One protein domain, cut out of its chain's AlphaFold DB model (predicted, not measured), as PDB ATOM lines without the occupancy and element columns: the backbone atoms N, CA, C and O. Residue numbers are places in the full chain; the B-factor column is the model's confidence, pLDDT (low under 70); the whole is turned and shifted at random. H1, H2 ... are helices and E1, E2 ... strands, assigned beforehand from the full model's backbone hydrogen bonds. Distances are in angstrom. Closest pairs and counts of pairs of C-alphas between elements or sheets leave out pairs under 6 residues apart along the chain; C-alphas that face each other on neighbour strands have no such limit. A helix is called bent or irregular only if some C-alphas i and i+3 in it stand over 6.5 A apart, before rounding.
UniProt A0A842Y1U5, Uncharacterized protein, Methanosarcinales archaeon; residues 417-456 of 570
ATOM      1  N   LEU A 417     166.402 129.700 139.586       90.75
ATOM      2  CA  LEU A 417     167.775 130.070 139.270       90.75
ATOM      3  C   LEU A 417     168.326 130.987 140.368       90.75
ATOM      4  O   LEU A 417     167.784 132.063 140.612       90.75
ATOM      5  N   PHE A 418     169.397 130.555 141.024       91.12
ATOM      6  CA  PHE A 418     170.191 131.366 141.934       91.12
ATOM      7  C   PHE A 418     171.365 131.990 141.169       91.12
ATOM      8  O   PHE A 418     172.127 131.276 140.517       91.12
ATOM      9  N   GLU A 419     171.515 133.309 141.287       91.12
ATOM     10  CA  GLU A 419     172.652 134.083 140.780       91.12
ATOM     11  C   GLU A 419     173.319 134.811 141.955       91.12
ATOM     12  O   GLU A 419     172.661 135.569 142.671       91.12
ATOM     13  N   GLY A 420     174.618 134.586 142.151       87.81
ATOM     14  CA  GLY A 420     175.433 135.228 143.183       87.81
ATOM     15  C   GLY A 420     176.661 135.948 142.621       87.81
ATOM     16  O   GLY A 420     177.005 135.828 141.447       87.81
ATOM     17  N   ASP A 421     177.350 136.698 143.478       83.62
ATOM     18  CA  ASP A 421     178.622 137.369 143.176       83.62
ATOM     19  C   ASP A 421     179.855 136.529 143.563       83.62
ATOM     20  O   ASP A 421     180.958 136.764 143.067       83.62
ATOM     21  N   LYS A 422     179.663 135.527 144.423       85.38
ATOM     22  CA  LYS A 422     180.684 134.600 144.919       85.38
ATOM     23  C   LYS A 422     180.120 133.195 145.087       85.38
ATOM     24  O   LYS A 422     178.907 133.004 145.160       85.38
ATOM     25  N   ASP A 423     181.025 132.228 145.159       87.88
ATOM     26  CA  ASP A 423     180.668 130.858 145.500       87.88
ATOM     27  C   ASP A 423     180.254 130.769 146.973       87.88
ATOM     28  O   ASP A 423     180.945 131.287 147.855       87.88
ATOM     29  N   LEU A 424     179.110 130.136 147.226       87.75
ATOM     30  CA  LEU A 424     178.514 129.964 148.551       87.75
ATOM     31  C   LEU A 424     178.329 128.464 148.824       87.75
ATOM     32  O   LEU A 424     177.262 127.915 148.564       87.75
ATOM     33  N   PRO A 425     179.349 127.755 149.337       84.75
ATOM     34  CA  PRO A 425     179.262 126.308 149.572       84.75
ATOM     35  C   PRO A 425     178.130 125.906 150.536       84.75
ATOM     36  O   PRO A 425     177.622 124.791 150.518       84.75
ATOM     37  N   ASP A 426     177.686 126.824 151.390       84.75
ATOM     38  CA  ASP A 426     176.613 126.610 152.359       84.75
ATOM     39  C   ASP A 426     175.204 126.516 151.738       84.75
ATOM     40  O   ASP A 426     174.273 126.050 152.411       84.75
ATOM     41  N   ILE A 427     175.043 126.860 150.451       88.81
ATOM     42  CA  ILE A 427     173.784 126.670 149.708       88.81
ATOM     43  C   ILE A 427     173.731 125.353 148.916       88.81
ATOM     44  O   ILE A 427     172.717 125.070 148.272       88.81
ATOM     45  N   ASP A 428     174.763 124.502 149.001       88.62
ATOM     46  CA  ASP A 428     174.816 123.185 148.336       88.62
ATOM     47  C   ASP A 428     173.595 122.320 148.681       88.62
ATOM     48  O   ASP A 428     173.010 121.679 147.815       88.62
ATOM     49  N   ARG A 429     173.123 122.389 149.932       90.25
ATOM     50  CA  ARG A 429     171.929 121.664 150.410       90.25
ATOM     51  C   ARG A 429     170.603 122.086 149.766       90.25
ATOM     52  O   ARG A 429     169.592 121.443 150.021       90.25
ATOM     53  N   PHE A 430     170.594 123.192 149.026       90.69
ATOM     54  CA  PHE A 430     169.450 123.666 148.246       90.69
ATOM     55  C   PHE A 430     169.678 123.494 146.740       90.69
ATOM     56  O   PHE A 430     168.794 123.824 145.956       90.69
ATOM     57  N   THR A 431     170.854 123.025 146.317       91.81
ATOM     58  CA  THR A 431     171.262 122.974 144.910       91.81
ATOM     59  C   THR A 431     170.781 121.676 144.262       91.81
ATOM     60  O   THR A 431     171.084 120.587 144.736       91.81
ATOM     61  N   ILE A 432     170.034 121.805 143.166       89.94
ATOM     62  CA  ILE A 432     169.685 120.709 142.254       89.94
ATOM     63  C   ILE A 432     170.841 120.488 141.271       89.94
ATOM     64  O   ILE A 432     171.326 119.372 141.126       89.94
ATOM     65  N   GLU A 433     171.301 121.560 140.619       89.50
ATOM     66  CA  GLU A 433     172.401 121.520 139.650       89.50
ATOM     67  C   GLU A 433     173.281 122.769 139.786       89.50
ATOM     68  O   GLU A 433     172.786 123.894 139.890       89.50
ATOM     69  N   CYS A 434     174.600 122.578 139.779       90.19
ATOM     70  CA  CYS A 434     175.575 123.663 139.809       90.19
ATOM     71  C   CYS A 434     176.034 123.979 138.378       90.19
ATOM     72  O   CYS A 434     176.783 123.206 137.784       90.19
ATOM     73  N   ILE A 435     175.580 125.107 137.822       87.94
ATOM     74  CA  ILE A 435     175.931 125.547 136.459       87.94
ATOM     75  C   ILE A 435     177.318 126.204 136.465       87.94
ATOM     76  O   ILE A 435     178.127 126.013 135.557       87.94
ATOM     77  N   SER A 436     177.597 127.001 137.495       87.56
ATOM     78  CA  SER A 436     178.898 127.602 137.780       87.56
ATOM     79  C   SER A 436     179.007 127.881 139.287       87.56
ATOM     80  O   SER A 436     177.989 127.834 139.981       87.56
ATOM     81  N   PRO A 437     180.191 128.246 139.817       86.31
ATOM     82  CA  PRO A 437     180.333 128.581 141.237       86.31
ATOM     83  C   PRO A 437     179.330 129.641 141.729       86.31
ATOM     84  O   PRO A 437     178.934 129.635 142.888       86.31
ATOM     85  N   THR A 438     178.862 130.526 140.844       88.94
ATOM     86  CA  THR A 438     177.927 131.611 141.168       88.94
ATOM     87  C   THR A 438     176.521 131.436 140.592       88.94
ATOM     88  O   THR A 438     175.661 132.276 140.851       88.94
ATOM     89  N   ILE A 439     176.263 130.385 139.809       92.19
ATOM     90  CA  ILE A 439     174.972 130.152 139.150       92.19
ATOM     91  C   ILE A 439     174.519 128.729 139.435       92.19
ATOM     92  O   ILE A 439     175.190 127.764 139.066       92.19
ATOM     93  N   ARG A 440     173.357 128.587 140.065       93.00
ATOM     94  CA  ARG A 440     172.852 127.284 140.502       93.00
ATOM     95  C   ARG A 440     171.359 127.170 140.255       93.00
ATOM     96  O   ARG A 440     170.628 128.141 140.421       93.00
ATOM     97  N   ILE A 441     170.891 125.983 139.898       92.75
ATOM     98  CA  ILE A 441     169.470 125.646 139.952       92.75
ATOM     99  C   ILE A 441     169.204 125.132 141.361       92.75
ATOM    100  O   ILE A 441     169.871 124.204 141.813       92.75
ATOM    101  N   VAL A 442     168.259 125.744 142.066       92.94
ATOM    102  CA  VAL A 442     167.974 125.464 143.476       92.94
ATOM    103  C   VAL A 442     166.521 125.053 143.691       92.94
ATOM    104  O   VAL A 442     165.623 125.498 142.976       92.94
ATOM    105  N   HIS A 443     166.283 124.219 144.701       91.00
ATOM    106  CA  HIS A 443     164.948 123.887 145.190       91.00
ATOM    107  C   HIS A 443     164.600 124.705 146.441       91.00
ATOM    108  O   HIS A 443     165.466 125.263 147.113       91.00
ATOM    109  N   SER A 444     163.312 124.729 146.798       89.12
ATOM    110  CA  SER A 444     162.816 125.363 148.032       89.12
ATOM    111  C   SER A 444     163.276 126.827 148.205       89.12
ATOM    112  O   SER A 444     163.880 127.159 149.231       89.12
ATOM    113  N   PRO A 445     162.972 127.714 147.236       87.94
ATOM    114  CA  PRO A 445     163.495 129.081 147.192       87.94
ATOM    115  C   PRO A 445     163.200 129.889 148.460       87.94
ATOM    116  O   PRO A 445     164.076 130.608 148.922       87.94
ATOM    117  N   ASP A 446     162.031 129.717 149.080       88.50
ATOM    118  CA  ASP A 446     161.672 130.445 150.307       88.50
ATOM    119  C   ASP A 446     162.594 130.086 151.484       88.50
ATOM    120  O   ASP A 446     163.004 130.950 152.255       88.50
ATOM    121  N   ARG A 447     162.985 128.809 151.598       90.12
ATOM    122  CA  ARG A 447     163.916 128.356 152.645       90.12
ATOM    123  C   ARG A 447     165.330 128.851 152.386       90.12
ATOM    124  O   ARG A 447     166.021 129.214 153.336       90.12
ATOM    125  N   LEU A 448     165.752 128.862 151.120       90.19
ATOM    126  CA  LEU A 448     167.029 129.448 150.729       90.19
ATOM    127  C   LEU A 448     167.042 130.952 151.030       90.19
ATOM    128  O   LEU A 448     168.008 131.441 151.601       90.19
ATOM    129  N   PHE A 449     165.960 131.664 150.722       89.62
ATOM    130  CA  PHE A 449     165.828 133.095 150.984       89.62
ATOM    131  C   PHE A 449     165.996 133.406 152.476       89.62
ATOM    132  O   PHE A 449     166.893 134.160 152.843       89.62
ATOM    133  N   THR A 450     165.232 132.736 153.346       89.88
ATOM    134  CA  THR A 450     165.375 132.881 154.805       89.88
ATOM    135  C   THR A 450     166.773 132.493 155.288       89.88
ATOM    136  O   THR A 450     167.318 133.124 156.192       89.88
ATOM    137  N   HIS A 451     167.381 131.459 154.699       90.19
ATOM    138  CA  HIS A 451     168.733 131.051 155.066       90.19
ATOM    139  C   HIS A 451     169.779 132.125 154.737       90.19
ATOM    140  O   HIS A 451     170.669 132.367 155.550       90.19
ATOM    141  N   LEU A 452     169.659 132.768 153.575       90.44
ATOM    142  CA  LEU A 452     170.546 133.848 153.151       90.44
ATOM    143  C   LEU A 452     170.360 135.096 154.031       90.44
ATOM    144  O   LEU A 452     171.353 135.685 154.449       90.44
ATOM    145  N   GLU A 453     169.123 135.445 154.400       89.25
ATOM    146  CA  GLU A 453     168.850 136.543 155.347       89.25
ATOM    147  C   GLU A 453     169.465 136.286 156.731       89.25
ATOM    148  O   GLU A 453     170.100 137.167 157.308       89.25
ATOM    149  N   GLN A 454     169.351 135.058 157.255       89.94
ATOM    150  CA  GLN A 454     169.971 134.661 158.531       89.94
ATOM    151  C   GLN A 454     171.503 134.748 158.518       89.94
ATOM    152  O   GLN A 454     172.129 134.771 159.576       89.94
ATOM    153  N   LYS A 455     172.110 134.753 157.330       86.94
ATOM    154  CA  LYS A 455     173.550 134.905 157.112       86.94
ATOM    155  C   LYS A 455     173.962 136.352 156.839       86.94
ATOM    156  O   LYS A 455     175.092 136.574 156.414       86.94
ATOM    157  N   GLU A 456     173.064 137.309 157.080       86.06
ATOM    158  CA  GLU A 456     173.281 138.742 156.849       86.06
ATOM    159  C   GLU A 456     173.599 139.075 155.377       86.06
ATOM    160  O   GLU A 456     174.222 140.091 155.069       86.06
TER     161      GLU A 456
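Overview. This is residues 417 to 456 of the 570 residues of an uncharacterized protein of Methanosarcinales archaeon (UniProt A0A842Y1U5). A small sheet of three strands, with E3 between E1 and E2, has the short helix H1 over it, while the longer helix H2 lies toward one end of the domain and only grazes the sheet. The printed part has 40 residues, with two named helices and three named strands in the order E1, H1, E2, E3, H2. The sheet runs E1, E3, E2, antiparallel throughout, and the class is mixed, helices and strands. The whole is compact, with a radius of gyration of the C-alphas of 9.2 A and spans of 24 by 19 by 14 A.

Along the chain. E1, residues 417 to 419, begins at C-alpha 417 (167.775, 130.070, 139.270) and is 6.5 A long. H1, residues 425 to 430, is 10.2 A long and irregular: C-alphas 426 and 429 are 7.1 A apart. E2, residues 431 to 436, is 11.4 A long; E3, residues 439 to 442, 9.5 A. H2, residues 445 to 454, is 14.2 A long and ends at C-alpha 454 (169.971, 134.661, 158.531).

Arrangement. E1 and E3 are antiparallel at 144 degrees, with N 418 and O 440 2.8 A apart, within hydrogen-bond range. E2 and E3 form a hairpin at 169 degrees; N 441 and O 433 are 2.8 A apart, within hydrogen-bond range. E1, H1 and E2 make a split strand-helix-strand unit, two strands running the same way with E3 between them, and its crossover is right-handed. H1 is on the sheet at a height of 7.5 A, over E2, and stands up from it at 49 degrees. H2 is only just on the sheet, with 5 pairs of C-alphas within 10 A, and only grazes it with residues 445 to 448. H1 and H2 are close but not clearly touching, at a shallow tilt of 32 degrees, opposite ways; their closest C-alphas, of Phe 430 and Leu 448, are 6.7 A apart. Every O i to N i+4 pair is within hydrogen-bond range in H2; in H1 0 of 2 are, beside 2 of 3 O i to N i+3 pairs.

Size, cuts and confidence. The two C-alphas farthest apart, of Ile 435 and Gln 454, are 24.6 A apart. The printed part has no cut, and its four links are tight. The mean pLDDT of the printed part is 89.1, and no printed residue is under 70.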